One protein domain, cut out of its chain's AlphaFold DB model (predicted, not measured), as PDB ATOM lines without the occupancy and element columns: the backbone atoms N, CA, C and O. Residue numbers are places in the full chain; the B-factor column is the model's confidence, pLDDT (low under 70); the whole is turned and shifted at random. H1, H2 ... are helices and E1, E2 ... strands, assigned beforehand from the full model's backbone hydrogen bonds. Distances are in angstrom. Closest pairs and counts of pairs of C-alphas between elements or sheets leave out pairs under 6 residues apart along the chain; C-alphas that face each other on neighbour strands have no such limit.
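Overview. This is residues 5 to 117 of the 508 residues of an uncharacterized protein of Candidatus Bathyarchaeota archaeon (UniProt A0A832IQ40). An elongated chain of crossed helices: H2 and H5 pack on the later part of the long helix H1, H4 runs from near the hairpin of E1 and E2 to H1, where its residues 96 to 103 pack on H1's early part, and H3 packs on residues 87 to 95 of H4. Beyond H4 lies a small hairpin, E1 and E2, antiparallel, whose residues 77 to 82 stick out. The printed part has 113 residues, in the order H1, H2, H3, E1, E2, H4, H5, and is mostly helix. It is only just compact, close to loose, with a radius of gyration of the C-alphas of 15.7 A and spans of 50 by 26 by 25 A.

Along the chain. H1, residues 5 to 27, begins at C-alpha 5 (112.718, 166.936, 116.060) and is 33.4 A long. H2 is residues 39 to 47 and H3 residues 62 to 68. E1, residues 75 to 78, and E2, residues 81 to 84, precede H4, residues 87 to 104, 25.4 A long. H5, residues 107 to 115, ends at C-alpha 115 (129.680, 169.418, 140.825).

Arrangement. H1 is the hub. Its residues 18 to 23 touch H2, closest at C-alphas 19 and 39, 5.6 A, at a steep tilt of 67 degrees, only just short of about perpendicular. Its residues 17 to 25 touch H5, closest at C-alphas 21 and 111, 5.3 A. Its residues 7 to 14 touch H4, closest at C-alphas 14 and 102, 6.2 A, at a steep tilt of 54 degrees. H3 touches residues 87 to 95 of H4, closest at C-alphas 66 and 91, 5.1 A. H2 and H5 are apart. In the hairpin, N 76 and O 83 are 2.9 A apart, within hydrogen-bond range. In H1 to H5 every O i to N i+4 pair is within range.

Size, cuts and confidence. The C-alphas of Asn 36 and Gly 80, the farthest apart, are 53.3 A apart. The printed part has no cut. The links H1 to H2 and H2 to H3 are long. Confidence is under 70 at residues 5, 52 to 57, 71 and 79 to 81.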
ATOM      1  N   ASP A   5     111.288 166.964 116.409       60.53
ATOM      2  CA  ASP A   5     112.718 166.936 116.060       60.53
ATOM      3  C   ASP A   5     113.529 168.077 116.705       60.53
ATOM      4  O   ASP A   5     114.656 167.852 117.143       60.53
ATOM      5  N   GLU A   6     112.950 169.271 116.882       73.12
ATOM      6  CA  GLU A   6     113.678 170.435 117.418       73.12
ATOM      7  C   GLU A   6     114.167 170.225 118.864       73.12
ATOM      8  O   GLU A   6     115.326 170.487 119.188       73.12
ATOM      9  N   TYR A   7     113.305 169.723 119.756       79.94
ATOM     10  CA  TYR A   7     113.696 169.508 121.155       79.94
ATOM     11  C   TYR A   7     114.552 168.260 121.346       79.94
ATOM     12  O   TYR A   7     115.304 168.199 122.313       79.94
ATOM     13  N   ARG A   8     114.489 167.295 120.424       82.12
ATOM     14  CA  ARG A   8     115.372 166.129 120.453       82.12
ATOM     15  C   ARG A   8     116.813 166.524 120.136       82.12
ATOM     16  O   ARG A   8     117.726 166.109 120.841       82.12
ATOM     17  N   GLU A   9     117.020 167.372 119.130       84.88
ATOM     18  CA  GLU A   9     118.349 167.924 118.832       84.88
ATOM     19  C   GLU A   9     118.871 168.801 119.976       84.88
ATOM     20  O   GLU A   9     120.029 168.669 120.382       84.88
ATOM     21  N   LYS A  10     118.011 169.654 120.554       86.56
ATOM     22  CA  LYS A  10     118.364 170.467 121.730       86.56
ATOM     23  C   LYS A  10     118.684 169.607 122.957       86.56
ATOM     24  O   LYS A  10     119.625 169.928 123.679       86.56
ATOM     25  N   TYR A  11     117.963 168.505 123.174       87.62
ATOM     26  CA  TYR A  11     118.267 167.535 124.227       87.62
ATOM     27  C   TYR A  11     119.655 166.919 124.036       87.62
ATOM     28  O   TYR A  11     120.467 166.952 124.958       87.62
ATOM     29  N   GLU A  12     119.965 166.413 122.840       89.12
ATOM     30  CA  GLU A  12     121.277 165.820 122.547       89.12
ATOM     31  C   GLU A  12     122.412 166.830 122.741       89.12
ATOM     32  O   GLU A  12     123.481 166.500 123.263       89.12
ATOM     33  N   LEU A  13     122.180 168.090 122.369       88.75
ATOM     34  CA  LEU A  13     123.137 169.162 122.599       88.75
ATOM     35  C   LEU A  13     123.310 169.465 124.096       88.75
ATOM     36  O   LEU A  13     124.447 169.533 124.566       88.75
ATOM     37  N   ALA A  14     122.222 169.571 124.861       86.75
ATOM     38  CA  ALA A  14     122.266 169.757 126.312       86.75
ATOM     39  C   ALA A  14     122.980 168.588 127.018       86.75
ATOM     40  O   ALA A  14     123.865 168.815 127.847       86.75
ATOM     41  N   LYS A  15     122.683 167.341 126.625       90.62
ATOM     42  CA  LYS A  15     123.365 166.131 127.104       90.62
ATOM     43  C   LYS A  15     124.869 166.202 126.843       90.62
ATOM     44  O   LYS A  15     125.657 165.983 127.760       90.62
ATOM     45  N   ARG A  16     125.299 166.586 125.635       91.19
ATOM     46  CA  ARG A  16     126.731 166.759 125.314       91.19
ATOM     47  C   ARG A  16     127.404 167.829 126.167       91.19
ATOM     48  O   ARG A  16     128.543 167.628 126.587       91.19
ATOM     49  N   ARG A  17     126.725 168.947 126.441       90.12
ATOM     50  CA  ARG A  17     127.253 170.000 127.325       90.12
ATOM     51  C   ARG A  17     127.462 169.480 128.747       90.12
ATOM     52  O   ARG A  17     128.520 169.721 129.324       90.12
ATOM     53  N   ILE A  18     126.506 168.711 129.269       90.19
ATOM     54  CA  ILE A  18     126.605 168.076 130.589       90.19
ATOM     55  C   ILE A  18     127.731 167.034 130.625       90.19
ATOM     56  O   ILE A  18     128.549 167.050 131.537       90.19
ATOM     57  N   ILE A  19     127.842 166.165 129.617       93.25
ATOM     58  CA  ILE A  19     128.934 165.179 129.541       93.25
ATOM     59  C   ILE A  19     130.294 165.884 129.486       93.25
ATOM     60  O   ILE A  19     131.211 165.515 130.216       93.25
ATOM     61  N   SER A  20     130.417 166.945 128.682       91.56
ATOM     62  CA  SER A  20     131.644 167.743 128.608       91.56
ATOM     63  C   SER A  20     131.985 168.407 129.947       91.56
ATOM     64  O   SER A  20     133.157 168.490 130.315       91.56
ATOM     65  N   SER A  21     130.969 168.850 130.690       89.50
ATOM     66  CA  SER A  21     131.106 169.356 132.055       89.50
ATOM     67  C   SER A  21     131.628 168.282 133.016       89.50
ATOM     68  O   SER A  21     132.626 168.498 133.706       89.50
ATOM     69  N   LEU A  22     131.040 167.084 132.994       91.94
ATOM     70  CA  LEU A  22     131.494 165.946 133.796       91.94
ATOM     71  C   LEU A  22     132.938 165.546 133.460       91.94
ATOM     72  O   LEU A  22     133.732 165.321 134.370       91.94
ATOM     73  N   ASP A  23     133.323 165.539 132.180       92.06
ATOM     74  CA  ASP A  23     134.707 165.285 131.764       92.06
ATOM     75  C   ASP A  23     135.683 166.312 132.345       92.06
ATOM     76  O   ASP A  23     136.769 165.951 132.810       92.06
ATOM     77  N   ARG A  24     135.310 167.597 132.322       87.19
ATOM     78  CA  ARG A  24     136.115 168.673 132.913       87.19
ATOM     79  C   ARG A  24     136.259 168.493 134.421       87.19
ATOM     80  O   ARG A  24     137.385 168.499 134.916       87.19
ATOM     81  N   LEU A  25     135.155 168.271 135.133       86.75
ATOM     82  CA  LEU A  25     135.150 168.053 136.583       86.75
ATOM     83  C   LEU A  25     135.977 166.820 136.975       86.75
ATOM     84  O   LEU A  25     136.761 166.874 137.921       86.75
ATOM     85  N   ARG A  26     135.898 165.729 136.207       88.50
ATOM     86  CA  ARG A  26     136.708 164.521 136.439       88.50
ATOM     87  C   ARG A  26     138.206 164.764 136.295       88.50
ATOM     88  O   ARG A  26     138.988 164.206 137.059       88.50
ATOM     89  N   ARG A  27     138.636 165.622 135.361       85.81
ATOM     90  CA  ARG A  27     140.056 166.018 135.242       85.81
ATOM     91  C   ARG A  27     140.554 166.816 136.449       85.81
ATOM     92  O   ARG A  27     141.760 166.859 136.678       85.81
ATOM     93  N   LEU A  28     139.642 167.418 137.210       78.06
ATOM     94  CA  LEU A  28     139.921 168.095 138.475       78.06
ATOM     95  C   LEU A  28     139.792 167.170 139.698       78.06
ATOM     96  O   LEU A  28     139.873 167.648 140.824       78.06
ATOM     97  N   GLY A  29     139.573 165.868 139.493       80.50
ATOM     98  CA  GLY A  29     139.462 164.882 140.570       80.50
ATOM     99  C   GLY A  29     138.050 164.689 141.134       80.50
ATOM    100  O   GLY A  29     137.872 163.883 142.044       80.50
ATOM    101  N   PHE A  30     137.022 165.368 140.611       85.00
ATOM    102  CA  PHE A  30     135.639 165.056 140.993       85.00
ATOM    103  C   PHE A  30     135.227 163.670 140.491       85.00
ATOM    104  O   PHE A  30     135.692 163.198 139.454       85.00
ATOM    105  N   PHE A  31     134.319 163.027 141.222       86.88
ATOM    106  CA  PHE A  31     133.801 161.690 140.932       86.88
ATOM    107  C   PHE A  31     134.876 160.588 140.920       86.88
ATOM    108  O   PHE A  31     134.709 159.576 140.243       86.88
ATOM    109  N   GLU A  32     135.963 160.749 141.683       83.25
ATOM    110  CA  GLU A  32     137.032 159.741 141.822       83.25
ATOM    111  C   GLU A  32     136.506 158.358 142.231       83.25
ATOM    112  O   GLU A  32     136.953 157.344 141.706       83.25
ATOM    113  N   ASP A  33     135.502 158.301 143.104       80.00
ATOM    114  CA  ASP A  33     134.897 157.032 143.532       80.00
ATOM    115  C   ASP A  33     134.041 156.365 142.443       80.00
ATOM    116  O   ASP A  33     133.609 155.222 142.593       80.00
ATOM    117  N   TYR A  34     133.817 157.077 141.340       86.94
ATOM    118  CA  TYR A  34     133.171 156.611 140.118       86.94
ATOM    119  C   TYR A  34     134.164 156.613 138.949       86.94
ATOM    120  O   TYR A  34     133.781 156.770 137.784       86.94
ATOM    121  N   SER A  35     135.462 156.452 139.236       86.00
ATOM    122  CA  SER A  35     136.517 156.403 138.220       86.00
ATOM    123  C   SER A  35     136.314 155.266 137.217       86.00
ATOM    124  O   SER A  35     136.779 155.361 136.085       86.00
ATOM    125  N   ASN A  36     135.607 154.207 137.623       90.75
ATOM    126  CA  ASN A  36     135.247 153.063 136.789       90.75
ATOM    127  C   ASN A  36     134.110 153.349 135.796       90.75
ATOM    128  O   ASN A  36     133.871 152.518 134.927       90.75
ATOM    129  N   LEU A  37     133.406 154.473 135.940       92.31
ATOM    130  CA  LEU A  37     132.350 154.908 135.032       92.31
ATOM    131  C   LEU A  37     132.885 155.948 134.049       92.31
ATOM    132  O   LEU A  37     133.752 156.754 134.387       92.31
ATOM    133  N   THR A  38     132.332 155.959 132.848       95.00
ATOM    134  CA  THR A  38     132.450 157.051 131.880       95.00
ATOM    135  C   THR A  38     131.580 158.245 132.292       95.00
ATOM    136  O   THR A  38     130.674 158.125 133.117       95.00
ATOM    137  N   SER A  39     131.830 159.420 131.708       94.81
ATOM    138  CA  SER A  39     130.989 160.608 131.929       94.81
ATOM    139  C   SER A  39     129.561 160.427 131.402       94.81
ATOM    140  O   SER A  39     128.628 160.987 131.968       94.81
ATOM    141  N   GLU A  40     129.376 159.597 130.373       94.12
ATOM    142  CA  GLU A  40     128.054 159.172 129.898       94.12
ATOM    143  C   GLU A  40     127.335 158.312 130.939       94.12
ATOM    144  O   GLU A  40     126.202 158.612 131.303       94.12
ATOM    145  N   GLU A  41     127.996 157.292 131.489       93.19
ATOM    146  CA  GLU A  41     127.410 156.459 132.546       93.19
ATOM    147  C   GLU A  41     127.118 157.263 133.821       93.19
ATOM    148  O   GLU A  41     126.103 157.034 134.478       93.19
ATOM    149  N   LEU A  42     127.975 158.230 134.167       91.12
ATOM    150  CA  LEU A  42     127.722 159.161 135.266       91.12
ATOM    151  C   LEU A  42     126.499 160.037 135.012       91.12
ATOM    152  O   LEU A  42     125.676 160.184 135.913       91.12
ATOM    153  N   PHE A  43     126.366 160.593 133.807       91.31
ATOM    154  CA  PHE A  43     125.186 161.358 133.418       91.31
ATOM    155  C   PHE A  43     123.914 160.522 133.585       91.31
ATOM    156  O   PHE A  43     122.967 160.987 134.213       91.31
ATOM    157  N   GLU A  44     123.905 159.275 133.108       88.44
ATOM    158  CA  GLU A  44     122.736 158.398 133.242       88.44
ATOM    159  C   GLU A  44     122.406 158.098 134.708       88.44
ATOM    160  O   GLU A  44     121.244 158.155 135.112       88.44
ATOM    161  N   LYS A  45     123.419 157.859 135.547       88.50
ATOM    162  CA  LYS A  45     123.208 157.666 136.986       88.50
ATOM    163  C   LYS A  45     122.669 158.911 137.685       88.50
ATOM    164  O   LYS A  45     121.786 158.798 138.533       88.50
ATOM    165  N   ILE A  46     123.186 160.091 137.347       86.31
ATOM    166  CA  ILE A  46     122.685 161.371 137.861       86.31
ATOM    167  C   ILE A  46     121.225 161.563 137.435       86.31
ATOM    168  O   ILE A  46     120.370 161.820 138.282       86.31
ATOM    169  N   ARG A  47     120.926 161.359 136.147       83.44
ATOM    170  CA  ARG A  47     119.584 161.482 135.569       83.44
ATOM    171  C   ARG A  47     118.572 160.558 136.243       83.44
ATOM    172  O   ARG A  47     117.456 160.979 136.534       83.44
ATOM    173  N   ASN A  48     118.974 159.325 136.539       79.25
ATOM    174  CA  ASN A  48     118.136 158.331 137.209       79.25
ATOM    175  C   ASN A  48     117.997 158.561 138.726       79.25
ATOM    176  O   ASN A  48     117.321 157.781 139.397       79.25
ATOM    177  N   GLY A  49     118.638 159.593 139.289       77.38
ATOM    178  CA  GLY A  49     118.624 159.867 140.728       77.38
ATOM    179  C   GLY A  49     119.469 158.890 141.555       77.38
ATOM    180  O   GLY A  49     119.322 158.823 142.772       77.38
ATOM    181  N   GLU A  50     120.371 158.132 140.926       81.88
ATOM    182  CA  GLU A  50     121.240 157.166 141.610       81.88
ATOM    183  C   GLU A  50     122.413 157.839 142.349       81.88
ATOM    184  O   GLU A  50     123.070 157.201 143.172       81.88
ATOM    185  N   LEU A  51     122.693 159.118 142.058       75.25
ATOM    186  CA  LEU A  51     123.842 159.875 142.582       75.25
ATOM    187  C   LEU A  51     123.462 161.117 143.401       75.25
ATOM    188  O   LEU A  51     124.173 162.119 143.388       75.25
ATOM    189  N   GLY A  52     122.373 161.054 144.171       65.50
ATOM    190  CA  GLY A  52     122.034 162.084 145.157       65.50
ATOM    191  C   GLY A  52     120.678 162.744 144.915       65.50
ATOM    192  O   GLY A  52     119.666 162.057 144.865       65.50
ATOM    193  N   ARG A  53     120.647 164.086 144.875       62.34
ATOM    194  CA  ARG A  53     119.409 164.895 144.827       62.34
ATOM    195  C   ARG A  53     118.567 164.606 143.578       62.34
ATOM    196  O   ARG A  53     119.100 164.184 142.557       62.34
ATOM    197  N   GLU A  54     117.270 164.913 143.655       60.53
ATOM    198  CA  GLU A  54     116.352 164.840 142.511       60.53
ATOM    199  C   GLU A  54     116.913 165.607 141.303       60.53
ATOM    200  O   GLU A  54     117.311 166.769 141.413       60.53
ATOM    201  N   TRP A  55     116.974 164.932 140.153       65.56
ATOM    202  CA  TRP A  55     117.380 165.516 138.878       65.56
ATOM    203  C   TRP A  55     116.215 166.325 138.290       65.56
ATOM    204  O   TRP A  55     115.168 165.745 137.996       65.56
ATOM    205  N   PRO A  56     116.353 167.648 138.085       60.38
ATOM    206  CA  PRO A  56     115.271 168.472 137.547       60.38
ATOM    207  C   PRO A  56     115.117 168.373 136.014       60.38
ATOM    208  O   PRO A  56     114.305 169.097 135.437       60.38
ATOM    209  N   GLY A  57     115.886 167.501 135.352       68.00
ATOM    210  CA  GLY A  57     115.970 167.362 133.896       68.00
ATOM    211  C   GLY A  57     117.349 167.765 133.337       68.00
ATOM    212  O   GLY A  57     118.210 168.216 134.094       68.00
ATOM    213  N   PRO A  58     117.591 167.566 132.027       74.81
ATOM    214  CA  PRO A  58     116.583 167.364 130.994       74.81
ATOM    215  C   PRO A  58     116.153 165.893 130.866       74.81
ATOM    216  O   PRO A  58     116.903 164.986 131.231       74.81
ATOM    217  N   TRP A  59     114.939 165.676 130.351       82.56
ATOM    218  CA  TRP A  59     114.393 164.358 129.992       82.56
ATOM    219  C   TRP A  59     114.605 164.096 128.495       82.56
ATOM    220  O   TRP A  59     114.641 165.044 127.719       82.56
ATOM    221  N   GLU A  60     114.719 162.835 128.077       81.56
ATOM    222  CA  GLU A  60     114.930 162.426 126.677       81.56
ATOM    223  C   GLU A  60     113.706 162.677 125.796       81.56
ATOM    224  O   GLU A  60     113.818 162.816 124.578       81.56
ATOM    225  N   SER A  61     112.516 162.684 126.401       81.88
ATOM    226  CA  SER A  61     111.254 162.878 125.694       81.88
ATOM    227  C   SER A  61     110.175 163.479 126.588       81.88
ATOM    228  O   SER A  61     110.231 163.415 127.820       81.88
ATOM    229  N   ILE A  62     109.140 164.011 125.942       81.00
ATOM    230  CA  ILE A  62     107.927 164.477 126.612       81.00
ATOM    231  C   ILE A  62     107.238 163.311 127.337       81.00
ATOM    232  O   ILE A  62     106.728 163.485 128.440       81.00
ATOM    233  N   GLU A  63     107.242 162.110 126.759       82.31
ATOM    234  CA  GLU A  63     106.683 160.897 127.358       82.31
ATOM    235  C   GLU A  63     107.419 160.510 128.647       82.31
ATOM    236  O   GLU A  63     106.787 160.130 129.637       82.31
ATOM    237  N   GLU A  64     108.746 160.653 128.668       80.88
ATOM    238  CA  GLU A  64     109.539 160.457 129.880       80.88
ATOM    239  C   GLU A  64     109.200 161.507 130.946       80.88
ATOM    240  O   GLU A  64     108.946 161.141 132.098       80.88
ATOM    241  N   ALA A  65     109.114 162.788 130.568       80.94
ATOM    242  CA  ALA A  65     108.709 163.857 131.479       80.94
ATOM    243  C   ALA A  65     107.305 163.600 132.059       80.94
ATOM    244  O   ALA A  65     107.106 163.708 133.269       80.94
ATOM    245  N   LYS A  66     106.344 163.162 131.231       81.12
ATOM    246  CA  LYS A  66     104.983 162.779 131.657       81.12
ATOM    247  C   LYS A  66     105.002 161.620 132.656       81.12
ATOM    248  O   LYS A  66     104.219 161.630 133.604       81.12
ATOM    249  N   ARG A  67     105.895 160.640 132.474       82.31
ATOM    250  CA  ARG A  67     106.058 159.494 133.386       82.31
ATOM    251  C   ARG A  67     106.681 159.890 134.726       82.31
ATOM    252  O   ARG A  67     106.301 159.328 135.748       82.31
ATOM    253  N   LEU A  68     107.646 160.807 134.727       75.81
ATOM    254  CA  LEU A  68     108.387 161.184 135.936       75.81
ATOM    255  C   LEU A  68     107.711 162.310 136.733       75.81
ATOM    256  O   LEU A  68     107.879 162.378 137.944       75.81
ATOM    257  N   LEU A  69     106.893 163.146 136.090       72.81
ATOM    258  CA  LEU A  69     106.173 164.262 136.718       72.81
ATOM    259  C   LEU A  69     104.711 163.925 137.059       72.81
ATOM    260  O   LEU A  69     103.861 164.815 137.142       72.81
ATOM    261  N   VAL A  70     104.384 162.644 137.257       73.62
ATOM    262  CA  VAL A  70     103.013 162.211 137.565       73.62
ATOM    263  C   VAL A  70     102.522 162.882 138.850       73.62
ATOM    264  O   VAL A  70     103.054 162.666 139.932       73.62
ATOM    265  N   GLY A  71     101.466 163.691 138.725       69.38
ATOM    266  CA  GLY A  71     100.862 164.421 139.843       69.38
ATOM    267  C   GLY A  71     101.407 165.836 140.056       69.38
ATOM    268  O   GLY A  71     100.823 166.573 140.852       69.38
ATOM    269  N   ALA A  72     102.447 166.252 139.324       72.75
ATOM    270  CA  ALA A  72     102.898 167.639 139.315       72.75
ATOM    271  C   ALA A  72     101.839 168.546 138.669       72.75
ATOM    272  O   ALA A  72     101.227 168.190 137.658       72.75
ATOM    273  N   ARG A  73     101.611 169.721 139.263       76.69
ATOM    274  CA  ARG A  73     100.690 170.737 138.744       76.69
ATOM    275  C   ARG A  73     101.318 172.110 138.882       76.69
ATOM    276  O   ARG A  73     101.495 172.588 140.001       76.69
ATOM    277  N   ASP A  74     101.616 172.732 137.753       77.81
ATOM    278  CA  ASP A  74     102.102 174.107 137.723       77.81
ATOM    279  C   ASP A  74     100.942 175.106 137.648       77.81
ATOM    280  O   ASP A  74      99.846 174.803 137.171       77.81
ATOM    281  N   LEU A  75     101.192 176.319 138.134       83.19
ATOM    282  CA  LEU A  75     100.283 177.451 138.009       83.19
ATOM    283  C   LEU A  75     100.789 178.374 136.897       83.19
ATOM    284  O   LEU A  75     101.992 178.615 136.769       83.19
ATOM    285  N   VAL A  76      99.864 178.895 136.099       81.44
ATOM    286  CA  VAL A  76     100.131 179.945 135.109       81.44
ATOM    287  C   VAL A  76      99.180 181.109 135.329       81.44
ATOM    288  O   VAL A  76      98.007 180.904 135.645       81.44
ATOM    289  N   GLU A  77      99.681 182.327 135.162       79.06
ATOM    290  CA  GLU A  77      98.833 183.508 135.053       79.06
ATOM    291  C   GLU A  77      98.479 183.741 133.588       79.06
ATOM    292  O   GLU A  77      99.358 183.895 132.743       79.06
ATOM    293  N   ASP A  78      97.182 183.773 133.296       71.62
ATOM    294  CA  ASP A  78      96.648 184.059 131.970       71.62
ATOM    295  C   ASP A  78      95.599 185.171 132.092       71.62
ATOM    296  O   ASP A  78      94.570 185.016 132.759       71.62
ATOM    297  N   GLY A  79      95.907 186.348 131.539       67.19
ATOM    298  CA  GLY A  79      95.017 187.514 131.574       67.19
ATOM    299  C   GLY A  79      94.613 187.973 132.984       67.19
ATOM    300  O   GLY A  79      93.481 188.420 133.179       67.19
ATOM    301  N   GLY A  80      95.499 187.833 133.977       69.56
ATOM    302  CA  GLY A  80      95.238 188.209 135.375       69.56
ATOM    303  C   GLY A  80      94.446 187.175 136.186       69.56
ATOM    304  O   GLY A  80      93.977 187.488 137.280       69.56
ATOM    305  N   LYS A  81      94.273 185.949 135.672       65.88
ATOM    306  CA  LYS A  81      93.706 184.816 136.417       65.88
ATOM    307  C   LYS A  81      94.711 183.676 136.506       65.88
ATOM    308  O   LYS A  81      95.311 183.288 135.509       65.88
ATOM    309  N   THR A  82      94.845 183.100 137.697       83.50
ATOM    310  CA  THR A  82      95.674 181.913 137.916       83.50
ATOM    311  C   THR A  82      94.926 180.657 137.467       83.50
ATOM    312  O   THR A  82      93.830 180.368 137.954       83.50
ATOM    313  N   ARG A  83      95.523 179.888 136.555       86.44
ATOM    314  CA  ARG A  83      95.037 178.583 136.095       86.44
ATOM    315  C   ARG A  83      96.004 177.485 136.533       86.44
ATOM    316  O   ARG A  83      97.216 177.633 136.411       86.44
ATOM    317  N   ILE A  84      95.453 176.367 137.006       84.56
ATOM    318  CA  ILE A  84      96.214 175.145 137.290       84.56
ATOM    319  C   ILE A  84      96.373 174.361 135.986       84.56
ATOM    320  O   ILE A  84      95.373 174.039 135.340       84.56
ATOM    321  N   LEU A  85      97.613 174.066 135.604       82.56
ATOM    322  CA  LEU A  85      97.922 173.201 134.472       82.56
ATOM    323  C   LEU A  85      97.585 171.745 134.804       82.56
ATOM    324  O   LEU A  85      97.713 171.285 135.943       82.56
ATOM    325  N   THR A  86      97.159 170.996 133.791       84.88
ATOM    326  CA  THR A  86      97.089 169.535 133.886       84.88
ATOM    327  C   THR A  86      98.494 168.946 134.061       84.88
ATOM    328  O   THR A  86      99.498 169.603 133.776       84.88
ATOM    329  N   THR A  87      98.590 167.693 134.515       80.12
ATOM    330  CA  THR A  87      99.874 166.971 134.589       80.12
ATOM    331  C   THR A  87     100.568 166.933 133.226       80.12
ATOM    332  O   THR A  87     101.784 167.063 133.141       80.12
ATOM    333  N   GLU A  88      99.784 166.791 132.156       82.94
ATOM    334  CA  GLU A  88     100.282 166.723 130.785       82.94
ATOM    335  C   GLU A  88     100.870 168.063 130.325       82.94
ATOM    336  O   GLU A  88     102.019 168.110 129.894       82.94
ATOM    337  N   GLU A  89     100.128 169.156 130.525       82.19
ATOM    338  CA  GLU A  89     100.593 170.522 130.241       82.19
ATOM    339  C   GLU A  89     101.809 170.901 131.105       82.19
ATOM    340  O   GLU A  89     102.731 171.558 130.628       82.19
ATOM    341  N   THR A  90     101.838 170.462 132.367       82.38
ATOM    342  CA  THR A  90     102.970 170.675 133.287       82.38
ATOM    343  C   THR A  90     104.223 169.956 132.792       82.38
ATOM    344  O   THR A  90     105.299 170.550 132.751       82.38
ATOM    345  N   ALA A  91     104.096 168.692 132.382       82.19
ATOM    346  CA  ALA A  91     105.216 167.911 131.872       82.19
ATOM    347  C   ALA A  91     105.766 168.477 130.558       82.19
ATOM    348  O   ALA A  91     106.980 168.601 130.409       82.19
ATOM    349  N   GLU A  92     104.890 168.872 129.630       83.69
ATOM    350  CA  GLU A  92     105.296 169.492 128.365       83.69
ATOM    351  C   GLU A  92     105.999 170.830 128.576       83.69
ATOM    352  O   GLU A  92     107.035 171.082 127.961       83.69
ATOM    353  N   ARG A  93     105.469 171.672 129.470       83.50
ATOM    354  CA  ARG A  93     106.088 172.950 129.817       83.50
ATOM    355  C   ARG A  93     107.461 172.746 130.447       83.50
ATOM    356  O   ARG A  93     108.440 173.264 129.929       83.50
ATOM    357  N   ARG A  94     107.556 171.952 131.519       82.56
ATOM    358  CA  ARG A  94     108.834 171.716 132.210       82.56
ATOM    359  C   ARG A  94     109.873 171.070 131.298       82.56
ATOM    360  O   ARG A  94     111.038 171.438 131.375       82.56
ATOM    361  N   TYR A  95     109.474 170.150 130.417       83.19
ATOM    362  CA  TYR A  95     110.373 169.559 129.422       83.19
ATOM    363  C   TYR A  95     111.026 170.623 128.533       83.19
ATOM    364  O   TYR A  95     112.250 170.640 128.390       83.19
ATOM    365  N   LYS A  96     110.219 171.535 127.978       83.56
ATOM    366  CA  LYS A  96     110.709 172.611 127.109       83.56
ATOM    367  C   LYS A  96     111.531 173.635 127.885       83.56
ATOM    368  O   LYS A  96     112.673 173.884 127.505       83.56
ATOM    369  N   ASP A  97     110.993 174.136 128.998       82.50
ATOM    370  CA  ASP A  97     111.623 175.156 129.842       82.50
ATOM    371  C   ASP A  97     112.997 174.679 130.350       82.50
ATOM    372  O   ASP A  97     113.964 175.438 130.335       82.50
ATOM    373  N   THR A  98     113.127 173.411 130.763       80.38
ATOM    374  CA  THR A  98     114.411 172.864 131.233       80.38
ATOM    375  C   THR A  98     115.437 172.757 130.105       80.38
ATOM    376  O   THR A  98     116.600 173.108 130.313       80.38
ATOM    377  N   ILE A  99     115.040 172.291 128.914       82.38
ATOM    378  CA  ILE A  99     115.950 172.196 127.762       82.38
ATOM    379  C   ILE A  99     116.398 173.591 127.317       82.38
ATOM    380  O   ILE A  99     117.589 173.811 127.118       82.38
ATOM    381  N   GLU A 100     115.471 174.541 127.194       83.25
ATOM    382  CA  GLU A 100     115.779 175.925 126.814       83.25
ATOM    383  C   GLU A 100     116.698 176.588 127.834       83.25
ATOM    384  O   GLU A 100     117.747 177.110 127.462       83.25
ATOM    385  N   ARG A 101     116.397 176.440 129.127       81.88
ATOM    386  CA  ARG A 101     117.261 176.938 130.195       81.88
ATOM    387  C   ARG A 101     118.667 176.354 130.108       81.88
ATOM    388  O   ARG A 101     119.635 177.095 130.204       81.88
ATOM    389  N   LEU A 102     118.813 175.046 129.894       79.88
ATOM    390  CA  LEU A 102     120.131 174.416 129.736       79.88
ATOM    391  C   LEU A 102     120.889 174.907 128.506       79.88
ATOM    392  O   LEU A 102     122.117 174.872 128.504       79.88
ATOM    393  N   MET A 103     120.187 175.347 127.464       82.56
ATOM    394  CA  MET A 103     120.804 175.968 126.297       82.56
ATOM    395  C   MET A 103     121.257 177.405 126.578       82.56
ATOM    396  O   MET A 103     122.284 177.823 126.046       82.56
ATOM    397  N   GLU A 104     120.546 178.128 127.440       81.94
ATOM    398  CA  GLU A 104     120.869 179.503 127.839       81.94
ATOM    399  C   GLU A 104     121.964 179.596 128.908       81.94
ATOM    400  O   GLU A 104     122.721 180.567 128.915       81.94
ATOM    401  N   LEU A 105     122.074 178.593 129.788       77.56
ATOM    402  CA  LEU A 105     123.091 178.568 130.840       77.56
ATOM    403  C   LEU A 105     124.495 178.645 130.239       77.56
ATOM    404  O   LEU A 105     124.809 177.973 129.251       77.56
ATOM    405  N   ALA A 106     125.371 179.413 130.874       77.25
ATOM    406  CA  ALA A 106     126.788 179.400 130.563       77.25
ATOM    407  C   ALA A 106     127.425 178.076 131.020       77.25
ATOM    408  O   ALA A 106     126.969 177.439 131.970       77.25
ATOM    409  N   ASP A 107     128.519 177.659 130.374       76.12
ATOM    410  CA  ASP A 107     129.171 176.378 130.697       76.12
ATOM    411  C   ASP A 107     129.580 176.267 132.175       76.12
ATOM    412  O   ASP A 107     129.470 175.192 132.758       76.12
ATOM    413  N   PHE A 108     129.966 177.382 132.809       70.50
ATOM    414  CA  PHE A 108     130.328 177.399 134.228       70.50
ATOM    415  C   PHE A 108     129.134 177.127 135.159       70.50
ATOM    416  O   PHE A 108     129.320 176.587 136.247       70.50
ATOM    417  N   GLU A 109     127.910 177.487 134.760       72.56
ATOM    418  CA  GLU A 109     126.699 177.231 135.550       72.56
ATOM    419  C   GLU A 109     126.323 175.749 135.484       72.56
ATOM    420  O   GLU A 109     125.893 175.168 136.481       72.56
ATOM    421  N   ILE A 110     126.559 175.121 134.328       79.19
ATOM    422  CA  ILE A 110     126.433 173.671 134.152       79.19
ATOM    423  C   ILE A 110     127.487 172.956 135.002       79.19
ATOM    424  O   ILE A 110     127.141 172.040 135.745       79.19
ATOM    425  N   ASP A 111     128.743 173.413 134.969       78.69
ATOM    426  CA  ASP A 111     129.825 172.877 135.806       78.69
ATOM    427  C   ASP A 111     129.495 172.973 137.300       78.69
ATOM    428  O   ASP A 111     129.614 171.987 138.031       78.69
ATOM    429  N   TYR A 112     128.999 174.128 137.747       75.94
ATOM    430  CA  TYR A 112     128.539 174.321 139.119       75.94
ATOM    431  C   TYR A 112     127.414 173.347 139.487       75.94
ATOM    432  O   TYR A 112     127.475 172.708 140.536       75.94
ATOM    433  N   ALA A 113     126.409 173.188 138.621       78.81
ATOM    434  CA  ALA A 113     125.300 172.271 138.862       78.81
ATOM    435  C   ALA A 113     125.761 170.805 138.933       78.81
ATOM    436  O   ALA A 113     125.330 170.074 139.825       78.81
ATOM    437  N   MET A 114     126.654 170.378 138.035       85.44
ATOM    438  CA  MET A 114     127.136 168.993 137.989       85.44
ATOM    439  C   MET A 114     128.011 168.650 139.188       85.44
ATOM    440  O   MET A 114     127.879 167.567 139.753       85.44
ATOM    441  N   MET A 115     128.838 169.589 139.643       83.25
ATOM    442  CA  MET A 115     129.680 169.418 140.825       83.25
ATOM    443  C   MET A 115     128.876 169.027 142.079       83.25
ATOM    444  O   MET A 115     129.361 168.254 142.902       83.25
ATOM    445  N   MET A 116     127.620 169.480 142.204       80.69
ATOM    446  CA  MET A 116     126.752 169.164 143.351       80.69
ATOM    447  C   MET A 116     126.401 167.675 143.484       80.69
ATOM    448  O   MET A 116     125.988 167.245 144.563       80.69
ATOM    449  N   TYR A 117     126.551 166.890 142.414       84.31
ATOM    450  CA  TYR A 117     126.297 165.449 142.434       84.31
ATOM    451  C   TYR A 117     127.475 164.644 142.999       84.31
ATOM    452  O   TYR A 117     127.294 163.492 143.395       84.31
TER     453      TYR A 117